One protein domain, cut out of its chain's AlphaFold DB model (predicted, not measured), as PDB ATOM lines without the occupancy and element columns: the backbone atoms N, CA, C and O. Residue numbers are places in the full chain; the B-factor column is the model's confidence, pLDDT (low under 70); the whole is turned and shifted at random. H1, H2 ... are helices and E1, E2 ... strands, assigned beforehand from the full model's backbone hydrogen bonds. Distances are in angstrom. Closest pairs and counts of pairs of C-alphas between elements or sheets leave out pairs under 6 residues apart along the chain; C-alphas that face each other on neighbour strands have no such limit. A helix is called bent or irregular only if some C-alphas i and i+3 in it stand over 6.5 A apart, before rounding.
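AT A GLANCE: This is residues 7 to 80 of the 81 residues of an uncharacterized protein of Candidatus Bathyarchaeota archaeon (UniProt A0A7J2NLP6). Two helices of unequal length, H1 and H2, make an open, narrow V that closes toward the end of H1 and the beginning of H2, and beyond that point a thin neck of chain leads to a tiny two-strand hairpin, E1 and E2, at the tip. The printed part has 74 residues, with H1, E1, E2 and H2 in that order; the sheet's order is E1 - E2, antiparallel, and the class is mostly helix. The whole is extended, with a radius of gyration of the C-alphas of 20.5 A and spans of 74 by 28 by 9 A.

HOW THE PARTS SIT: Begin with H1, residues 7 to 26, and set it beside H2, residues 45 to 79: they run opposite ways at a shallow tilt of 23 degrees. They are close but not clearly touching; their closest C-alphas, of Leu 25 and Thr 47, are 6.4 A apart. Between them look for the hairpin of E1, residues 33 to 35, and E2, residues 38 to 40, where N 38 and O 35 are within hydrogen-bond range at 3.0 A. H1 is apart from E2, and E1 from H2. In H1 every O i to N i+4 pair is within hydrogen-bond range; in H2, 29 of 31 are.

IN THESE COORDINATES: Find C-alpha 7 at (44.684, -5.509, -28.546); from there H1 runs 28.9 A to C-alpha 26. E1 spans 6.2 A and E2 6.3 A. H2 runs 50.3 A from C-alpha 45 at (21.600, -8.734, -54.330) to C-alpha 79 at (57.840, 21.380, -36.807); it is irregular, but only just, with C-alphas 48 and 51 at 6.9 A.

THE WHOLE: The C-alphas farthest apart, of Val 36 and Ser 80, are 74.5 A from each other. The printed part has no cut and no long link. Look for pLDDT under 70 at residues 21 to 47 and 77 to 80.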
ATOM      1  N   VAL A   7      44.575  -4.354 -27.645       72.69
ATOM      2  CA  VAL A   7      44.684  -5.509 -28.546       72.69
ATOM      3  C   VAL A   7      43.499  -6.465 -28.403       72.69
ATOM      4  O   VAL A   7      42.941  -6.901 -29.403       72.69
ATOM      5  N   THR A   8      43.069  -6.760 -27.175       77.12
ATOM      6  CA  THR A   8      41.934  -7.649 -26.897       77.12
ATOM      7  C   THR A   8      40.621  -7.045 -27.392       77.12
ATOM      8  O   THR A   8      39.811  -7.749 -27.983       77.12
ATOM      9  N   VAL A   9      40.429  -5.736 -27.213       77.94
ATOM     10  CA  VAL A   9      39.232  -5.033 -27.703       77.94
ATOM     11  C   VAL A   9      39.188  -5.038 -29.234       77.94
ATOM     12  O   VAL A   9      38.145  -5.323 -29.816       77.94
ATOM     13  N   THR A  10      40.325  -4.792 -29.891       75.00
ATOM     14  CA  THR A  10      40.432  -4.834 -31.357       75.00
ATOM     15  C   THR A  10      40.173  -6.233 -31.913       75.00
ATOM     16  O   THR A  10      39.459  -6.373 -32.902       75.00
ATOM     17  N   LEU A  11      40.694  -7.275 -31.260       73.75
ATOM     18  CA  LEU A  11      40.457  -8.668 -31.647       73.75
ATOM     19  C   LEU A  11      38.978  -9.047 -31.543       73.75
ATOM     20  O   LEU A  11      38.439  -9.646 -32.468       73.75
ATOM     21  N   ILE A  12      38.307  -8.652 -30.460       80.62
ATOM     22  CA  ILE A  12      36.873  -8.909 -30.285       80.62
ATOM     23  C   ILE A  12      36.064  -8.182 -31.365       80.62
ATOM     24  O   ILE A  12      35.199  -8.793 -31.985       80.62
ATOM     25  N   ALA A  13      36.375  -6.914 -31.647       76.81
ATOM     26  CA  ALA A  13      35.697  -6.156 -32.697       76.81
ATOM     27  C   ALA A  13      35.876  -6.792 -34.088       76.81
ATOM     28  O   ALA A  13      34.914  -6.881 -34.849       76.81
ATOM     29  N   LEU A  14      37.079  -7.287 -34.401       79.75
ATOM     30  CA  LEU A  14      37.360  -7.983 -35.658       79.75
ATOM     31  C   LEU A  14      36.570  -9.295 -35.765       79.75
ATOM     32  O   LEU A  14      35.931  -9.548 -36.781       79.75
ATOM     33  N   VAL A  15      36.573 -10.111 -34.706       79.81
ATOM     34  CA  VAL A  15      35.841 -11.388 -34.666       79.81
ATOM     35  C   VAL A  15      34.335 -11.163 -34.816       79.81
ATOM     36  O   VAL A  15      33.680 -11.883 -35.567       79.81
ATOM     37  N   VAL A  16      33.784 -10.139 -34.160       80.88
ATOM     38  CA  VAL A  16      32.372  -9.753 -34.300       80.88
ATOM     39  C   VAL A  16      32.063  -9.292 -35.726       80.88
ATOM     40  O   VAL A  16      31.073  -9.742 -36.299       80.88
ATOM     41  N   ALA A  17      32.919  -8.467 -36.337       76.19
ATOM     42  CA  ALA A  17      32.735  -8.009 -37.714       76.19
ATOM     43  C   ALA A  17      32.749  -9.173 -38.721       76.19
ATOM     44  O   ALA A  17      31.858  -9.272 -39.562       76.19
ATOM     45  N   VAL A  18      33.705 -10.099 -38.596       77.62
ATOM     46  CA  VAL A  18      33.790 -11.298 -39.449       77.62
ATOM     47  C   VAL A  18      32.570 -12.207 -39.250       77.62
ATOM     48  O   VAL A  18      32.027 -12.726 -40.224       77.62
ATOM     49  N   SER A  19      32.089 -12.355 -38.013       72.31
ATOM     50  CA  SER A  19      30.928 -13.200 -37.693       72.31
ATOM     51  C   SER A  19      29.606 -12.615 -38.207       72.31
ATOM     52  O   SER A  19      28.721 -13.364 -38.625       72.31
ATOM     53  N   LEU A  20      29.466 -11.285 -38.202       71.12
ATOM     54  CA  LEU A  20      28.324 -10.586 -38.799       71.12
ATOM     55  C   LEU A  20      28.296 -10.781 -40.317       71.12
ATOM     56  O   LEU A  20      27.256 -11.145 -40.861       71.12
ATOM     57  N   ILE A  21      29.443 -10.622 -40.984       65.81
ATOM     58  CA  ILE A  21      29.564 -10.846 -42.430       65.81
ATOM     59  C   ILE A  21      29.232 -12.307 -42.768       65.81
ATOM     60  O   ILE A  21      28.397 -12.554 -43.634       65.81
ATOM     61  N   GLY A  22      29.803 -13.272 -42.040       62.72
ATOM     62  CA  GLY A  22      29.545 -14.700 -42.247       62.72
ATOM     63  C   GLY A  22      28.066 -15.081 -42.128       62.72
ATOM     64  O   GLY A  22      27.545 -15.758 -43.008       62.72
ATOM     65  N   ASN A  23      27.362 -14.579 -41.104       60.84
ATOM     66  CA  ASN A  23      25.927 -14.845 -40.946       60.84
ATOM     67  C   ASN A  23      25.089 -14.220 -42.068       60.84
ATOM     68  O   ASN A  23      24.155 -14.848 -42.555       60.84
ATOM     69  N   THR A  24      25.423 -13.008 -42.525       56.22
ATOM     70  CA  THR A  24      24.697 -12.396 -43.654       56.22
ATOM     71  C   THR A  24      24.874 -13.152 -44.973       56.22
ATOM     72  O   THR A  24      23.993 -13.089 -45.827       56.22
ATOM     73  N   LEU A  25      25.971 -13.901 -45.132       53.91
ATOM     74  CA  LEU A  25      26.227 -14.732 -46.310       53.91
ATOM     75  C   LEU A  25      25.443 -16.056 -46.277       53.91
ATOM     76  O   LEU A  25      25.038 -16.533 -47.331       53.91
ATOM     77  N   THR A  26      25.185 -16.637 -45.101       52.59
ATOM     78  CA  THR A  26      24.429 -17.900 -44.982       52.59
ATOM     79  C   THR A  26      22.923 -17.742 -45.186       52.59
ATOM     80  O   THR A  26      22.289 -18.668 -45.669       52.59
ATOM     81  N   PHE A  27      22.339 -16.573 -44.898       49.84
ATOM     82  CA  PHE A  27      20.914 -16.308 -45.179       49.84
ATOM     83  C   PHE A  27      20.612 -16.052 -46.662       49.84
ATOM     84  O   PHE A  27      19.472 -15.778 -47.024       49.84
ATOM     85  N   ALA A  28      21.632 -16.082 -47.519       51.88
ATOM     86  CA  ALA A  28      21.510 -15.644 -48.895       51.88
ATOM     87  C   ALA A  28      21.330 -16.763 -49.932       51.88
ATOM     88  O   ALA A  28      21.096 -16.449 -51.102       51.88
ATOM     89  N   GLN A  29      21.464 -18.025 -49.527       53.78
ATOM     90  CA  GLN A  29      21.451 -19.194 -50.407       53.78
ATOM     91  C   GLN A  29      20.358 -20.184 -49.991       53.78
ATOM     92  O   GLN A  29      20.656 -21.181 -49.352       53.78
ATOM     93  N   ASP A  30      19.110 -19.864 -50.305       57.62
ATOM     94  CA  ASP A  30      17.968 -20.781 -50.481       57.62
ATOM     95  C   ASP A  30      16.776 -19.832 -50.681       57.62
ATOM     96  O   ASP A  30      16.541 -18.962 -49.852       57.62
ATOM     97  N   ASP A  31      16.121 -19.733 -51.833       57.84
ATOM     98  CA  ASP A  31      15.427 -20.828 -52.492       57.84
ATOM     99  C   ASP A  31      15.477 -20.650 -54.020       57.84
ATOM    100  O   ASP A  31      14.946 -19.683 -54.578       57.84
ATOM    101  N   GLY A  32      16.128 -21.577 -54.724       56.25
ATOM    102  CA  GLY A  32      16.011 -21.672 -56.178       56.25
ATOM    103  C   GLY A  32      14.616 -22.162 -56.559       56.25
ATOM    104  O   GLY A  32      14.219 -23.252 -56.162       56.25
ATOM    105  N   TYR A  33      13.863 -21.382 -57.336       55.53
ATOM    106  CA  TYR A  33      12.628 -21.879 -57.943       55.53
ATOM    107  C   TYR A  33      12.968 -22.600 -59.252       55.53
ATOM    108  O   TYR A  33      13.581 -22.014 -60.150       55.53
ATOM    109  N   GLU A  34      12.551 -23.861 -59.382       52.34
ATOM    110  CA  GLU A  34      12.587 -24.563 -60.665       52.34
ATOM    111  C   GLU A  34      11.673 -23.843 -61.665       52.34
ATOM    112  O   GLU A  34      10.476 -23.658 -61.433       52.34
ATOM    113  N   THR A  35      12.232 -23.443 -62.807       61.59
ATOM    114  CA  THR A  35      11.452 -22.952 -63.947       61.59
ATOM    115  C   THR A  35      11.582 -23.938 -65.106       61.59
ATOM    116  O   THR A  35      12.568 -24.667 -65.201       61.59
ATOM    117  N   VAL A  36      10.615 -23.949 -66.030       63.09
ATOM    118  CA  VAL A  36      10.578 -24.829 -67.224       63.09
ATOM    119  C   VAL A  36      11.787 -24.684 -68.181       63.09
ATOM    120  O   VAL A  36      11.832 -25.359 -69.205       63.09
ATOM    121  N   GLY A  37      12.778 -23.845 -67.854       65.44
ATOM    122  CA  GLY A  37      14.038 -23.662 -68.584       65.44
ATOM    123  C   GLY A  37      15.317 -23.952 -67.781       65.44
ATOM    124  O   GLY A  37      16.398 -23.662 -68.288       65.44
ATOM    125  N   GLY A  38      15.217 -24.507 -66.566       60.88
ATOM    126  CA  GLY A  38      16.349 -24.782 -65.669       60.88
ATOM    127  C   GLY A  38      16.305 -23.984 -64.360       60.88
ATOM    128  O   GLY A  38      15.460 -23.099 -64.182       60.88
ATOM    129  N   GLU A  39      17.205 -24.320 -63.429       53.56
ATOM    130  CA  GLU A  39      17.366 -23.609 -62.156       53.56
ATOM    131  C   GLU A  39      17.785 -22.157 -62.416       53.56
ATOM    132  O   GLU A  39      18.891 -21.877 -62.884       53.56
ATOM    133  N   VAL A  40      16.904 -21.210 -62.091       54.53
ATOM    134  CA  VAL A  40      17.293 -19.804 -61.988       54.53
ATOM    135  C   VAL A  40      17.774 -19.610 -60.562       54.53
ATOM    136  O   VAL A  40      16.966 -19.423 -59.655       54.53
ATOM    137  N   ALA A  41      19.091 -19.679 -60.354       60.81
ATOM    138  CA  ALA A  41      19.672 -19.309 -59.072       60.81
ATOM    139  C   ALA A  41      19.281 -17.848 -58.779       60.81
ATOM    140  O   ALA A  41      19.648 -16.958 -59.559       60.81
ATOM    141  N   PRO A  42      18.517 -17.565 -57.710       60.19
ATOM    142  CA  PRO A  42      18.150 -16.202 -57.376       60.19
ATOM    143  C   PRO A  42      19.438 -15.427 -57.102       60.19
ATOM    144  O   PRO A  42      20.191 -15.747 -56.181       60.19
ATOM    145  N   ILE A  43      19.725 -14.417 -57.929       65.62
ATOM    146  CA  ILE A  43      20.870 -13.537 -57.699       65.62
ATOM    147  C   ILE A  43      20.589 -12.793 -56.404       65.62
ATOM    148  O   ILE A  43      19.774 -11.869 -56.354       65.62
ATOM    149  N   ASN A  44      21.268 -13.203 -55.341       68.56
ATOM    150  CA  ASN A  44      21.139 -12.525 -54.076       68.56
ATOM    151  C   ASN A  44      21.870 -11.181 -54.154       68.56
ATOM    152  O   ASN A  44      23.104 -11.112 -54.166       68.56
ATOM    153  N   PHE A  45      21.092 -10.101 -54.227       69.00
ATOM    154  CA  PHE A  45      21.600  -8.734 -54.330       69.00
ATOM    155  C   PHE A  45      22.568  -8.376 -53.191       69.00
ATOM    156  O   PHE A  45      23.547  -7.657 -53.407       69.00
ATOM    157  N   ILE A  46      22.338  -8.916 -51.989       66.12
ATOM    158  CA  ILE A  46      23.167  -8.644 -50.813       66.12
ATOM    159  C   ILE A  46      24.577  -9.197 -51.023       66.12
ATOM    160  O   ILE A  46      25.555  -8.471 -50.862       66.12
ATOM    161  N   THR A  47      24.704 -10.461 -51.421       67.12
ATOM    162  CA  THR A  47      26.019 -11.108 -51.558       67.12
ATOM    163  C   THR A  47      26.726 -10.727 -52.849       67.12
ATOM    164  O   THR A  47      27.948 -10.613 -52.864       67.12
ATOM    165  N   THR A  48      25.967 -10.476 -53.913       74.44
ATOM    166  CA  THR A  48      26.523 -10.174 -55.235       74.44
ATOM    167  C   THR A  48      26.978  -8.720 -55.347       74.44
ATOM    168  O   THR A  48      27.994  -8.447 -55.980       74.44
ATOM    169  N   PHE A  49      26.261  -7.778 -54.722       74.75
ATOM    170  CA  PHE A  49      26.518  -6.345 -54.902       74.75
ATOM    171  C   PHE A  49      26.816  -5.613 -53.593       74.75
ATOM    172  O   PHE A  49      27.811  -4.890 -53.517       74.75
ATOM    173  N   LEU A  50      25.999  -5.800 -52.551       73.69
ATOM    174  CA  LEU A  50      26.117  -5.009 -51.322       73.69
ATOM    175  C   LEU A  50      27.384  -5.345 -50.521       73.69
ATOM    176  O   LEU A  50      28.116  -4.438 -50.129       73.69
ATOM    177  N   VAL A  51      27.675  -6.631 -50.299       79.88
ATOM    178  CA  VAL A  51      28.856  -7.067 -49.536       79.88
ATOM    179  C   VAL A  51      30.160  -6.629 -50.221       79.88
ATOM    180  O   VAL A  51      30.962  -5.964 -49.559       79.88
ATOM    181  N   PRO A  52      30.384  -6.888 -51.527       79.25
ATOM    182  CA  PRO A  52      31.572  -6.389 -52.218       79.25
ATOM    183  C   PRO A  52      31.701  -4.862 -52.170       79.25
ATOM    184  O   PRO A  52      32.795  -4.351 -51.933       79.25
ATOM    185  N   ALA A  53      30.596  -4.122 -52.324       80.62
ATOM    186  CA  ALA A  53      30.612  -2.663 -52.237       80.62
ATOM    187  C   ALA A  53      31.050  -2.167 -50.848       80.62
ATOM    188  O   ALA A  53      31.890  -1.270 -50.752       80.62
ATOM    189  N   LEU A  54      30.548  -2.775 -49.768       82.31
ATOM    190  CA  LEU A  54      30.947  -2.434 -48.399       82.31
ATOM    191  C   LEU A  54      32.422  -2.752 -48.127       82.31
ATOM    192  O   LEU A  54      33.099  -1.968 -47.464       82.31
ATOM    193  N   VAL A  55      32.943  -3.855 -48.671       83.38
ATOM    194  CA  VAL A  55      34.370  -4.200 -48.572       83.38
ATOM    195  C   VAL A  55      35.233  -3.145 -49.264       83.38
ATOM    196  O   VAL A  55      36.199  -2.664 -48.673       83.38
ATOM    197  N   VAL A  56      34.865  -2.730 -50.481       88.44
ATOM    198  CA  VAL A  56      35.583  -1.676 -51.216       88.44
ATOM    199  C   VAL A  56      35.566  -0.359 -50.438       88.44
ATOM    200  O   VAL A  56      36.616   0.257 -50.260       88.44
ATOM    201  N   ILE A  57      34.406   0.050 -49.912       91.00
ATOM    202  CA  ILE A  57      34.282   1.257 -49.079       91.00
ATOM    203  C   ILE A  57      35.162   1.150 -47.825       91.00
ATOM    204  O   ILE A  57      35.852   2.108 -47.478       91.00
ATOM    205  N   GLY A  58      35.191  -0.015 -47.171       90.31
ATOM    206  CA  GLY A  58      36.037  -0.267 -46.005       90.31
ATOM    207  C   GLY A  58      37.531  -0.125 -46.310       90.31
ATOM    208  O   GLY A  58      38.250   0.535 -45.559       90.31
ATOM    209  N   ILE A  59      37.993  -0.676 -47.436       90.62
ATOM    210  CA  ILE A  59      39.388  -0.549 -47.888       90.62
ATOM    211  C   ILE A  59      39.729   0.916 -48.178       90.62
ATOM    212  O   ILE A  59      40.750   1.413 -47.703       90.62
ATOM    213  N   LEU A  60      38.868   1.631 -48.909       92.62
ATOM    214  CA  LEU A  60      39.066   3.052 -49.205       92.62
ATOM    215  C   LEU A  60      39.129   3.890 -47.920       92.62
ATOM    216  O   LEU A  60      40.025   4.719 -47.769       92.62
ATOM    217  N   GLY A  61      38.235   3.632 -46.964       92.06
ATOM    218  CA  GLY A  61      38.248   4.284 -45.655       92.06
ATOM    219  C   GLY A  61      39.547   4.034 -44.884       92.06
ATOM    220  O   GLY A  61      40.134   4.975 -44.347       92.06
ATOM    221  N   ALA A  62      40.046   2.796 -44.877       91.81
ATOM    222  CA  ALA A  62      41.308   2.453 -44.225       91.81
ATOM    223  C   ALA A  62      42.507   3.185 -44.853       91.81
ATOM    224  O   ALA A  62      43.353   3.711 -44.128       91.81
ATOM    225  N   LEU A  63      42.560   3.273 -46.186       92.94
ATOM    226  CA  LEU A  63      43.613   3.997 -46.904       92.94
ATOM    227  C   LEU A  63      43.593   5.499 -46.601       92.94
ATOM    228  O   LEU A  63      44.653   6.088 -46.393       92.94
ATOM    229  N   LEU A  64      42.409   6.113 -46.522       91.31
ATOM    230  CA  LEU A  64      42.272   7.522 -46.146       91.31
ATOM    231  C   LEU A  64      42.789   7.779 -44.728       91.31
ATOM    232  O   LEU A  64      43.555   8.717 -44.517       91.31
ATOM    233  N   ILE A  65      42.429   6.922 -43.768       92.00
ATOM    234  CA  ILE A  65      42.908   7.028 -42.383       92.00
ATOM    235  C   ILE A  65      44.437   6.907 -42.331       92.00
ATOM    236  O   ILE A  65      45.098   7.741 -41.716       92.00
ATOM    237  N   LEU A  66      45.009   5.909 -43.010       91.81
ATOM    238  CA  LEU A  66      46.460   5.730 -43.122       91.81
ATOM    239  C   LEU A  66      47.148   6.958 -43.736       91.81
ATOM    240  O   LEU A  66      48.182   7.395 -43.231       91.81
ATOM    241  N   GLY A  67      46.562   7.534 -44.786       89.69
ATOM    242  CA  GLY A  67      47.061   8.750 -45.426       89.69
ATOM    243  C   GLY A  67      47.086   9.947 -44.474       89.69
ATOM    244  O   GLY A  67      48.118  10.600 -44.342       89.69
ATOM    245  N   VAL A  68      45.989  10.193 -43.753       90.25
ATOM    246  CA  VAL A  68      45.900  11.280 -42.762       90.25
ATOM    247  C   VAL A  68      46.923  11.096 -41.645       90.25
ATOM    248  O   VAL A  68      47.610  12.046 -41.275       90.25
ATOM    249  N   ILE A  69      47.059   9.872 -41.130       90.12
ATOM    250  CA  ILE A  69      48.040   9.549 -40.092       90.12
ATOM    251  C   ILE A  69      49.458   9.860 -40.584       90.12
ATOM    252  O   ILE A  69      50.217  10.513 -39.870       90.12
ATOM    253  N   ARG A  70      49.808   9.440 -41.806       87.00
ATOM    254  CA  ARG A  70      51.129   9.687 -42.394       87.00
ATOM    255  C   ARG A  70      51.440  11.181 -42.502       87.00
ATOM    256  O   ARG A  70      52.503  11.595 -42.059       87.00
ATOM    257  N   ILE A  71      50.508  11.970 -43.041       85.88
ATOM    258  CA  ILE A  71      50.676  13.426 -43.190       85.88
ATOM    259  C   ILE A  71      50.901  14.079 -41.826       85.88
ATOM    260  O   ILE A  71      51.779  14.924 -41.681       85.88
ATOM    261  N   LYS A  72      50.134  13.666 -40.813       78.25
ATOM    262  CA  LYS A  72      50.252  14.230 -39.470       78.25
ATOM    263  C   LYS A  72      51.622  13.950 -38.848       78.25
ATOM    264  O   LYS A  72      52.246  14.863 -38.328       78.25
ATOM    265  N   PHE A  73      52.122  12.720 -38.967       77.31
ATOM    266  CA  PHE A  73      53.454  12.369 -38.467       77.31
ATOM    267  C   PHE A  73      54.586  13.119 -39.182       77.31
ATOM    268  O   PHE A  73      55.574  13.469 -38.544       77.31
ATOM    269  N   GLU A  74      54.456  13.365 -40.484       77.62
ATOM    270  CA  GLU A  74      55.452  14.113 -41.259       77.62
ATOM    271  C   GLU A  74      55.443  15.609 -40.907       77.62
ATOM    272  O   GLU A  74      56.502  16.214 -40.762       77.62
ATOM    273  N   SER A  75      54.258  16.181 -40.667       76.19
ATOM    274  CA  SER A  75      54.100  17.549 -40.159       76.19
ATOM    275  C   SER A  75      54.724  17.719 -38.770       76.19
ATOM    276  O   SER A  75      55.530  18.624 -38.572       76.19
ATOM    277  N   ASP A  76      54.402  16.824 -37.831       71.00
ATOM    278  CA  ASP A  76      54.889  16.896 -36.447       71.00
ATOM    279  C   ASP A  76      56.428  16.736 -36.374       71.00
ATOM    280  O   ASP A  76      57.093  17.340 -35.529       71.00
ATOM    281  N   ALA A  77      57.018  15.948 -37.282       69.19
ATOM    282  CA  ALA A  77      58.467  15.773 -37.378       69.19
ATOM    283  C   ALA A  77      59.188  17.022 -37.911       69.19
ATOM    284  O   ALA A  77      60.299  17.313 -37.473       69.19
ATOM    285  N   ASN A  78      58.567  17.755 -38.837       64.31
ATOM    286  CA  ASN A  78      59.171  18.920 -39.481       64.31
ATOM    287  C   ASN A  78      59.011  20.212 -38.657       64.31
ATOM    288  O   ASN A  78      59.801  21.133 -38.806       64.31
ATOM    289  N   GLU A  79      58.011  20.280 -37.773       62.16
ATOM    290  CA  GLU A  79      57.840  21.380 -36.807       62.16
ATOM    291  C   GLU A  79      58.798  21.265 -35.602       62.16
ATOM    292  O   GLU A  79      59.034  22.235 -34.886       62.16
ATOM    293  N   SER A  80      59.378  20.079 -35.390       56.00
ATOM    294  CA  SER A  80      60.304  19.786 -34.286       56.00
ATOM    295  C   SER A  80      61.795  19.939 -34.650       56.00
ATOM    296  O   SER A  80      62.646  19.616 -33.817       56.00
TER     297      SER A  80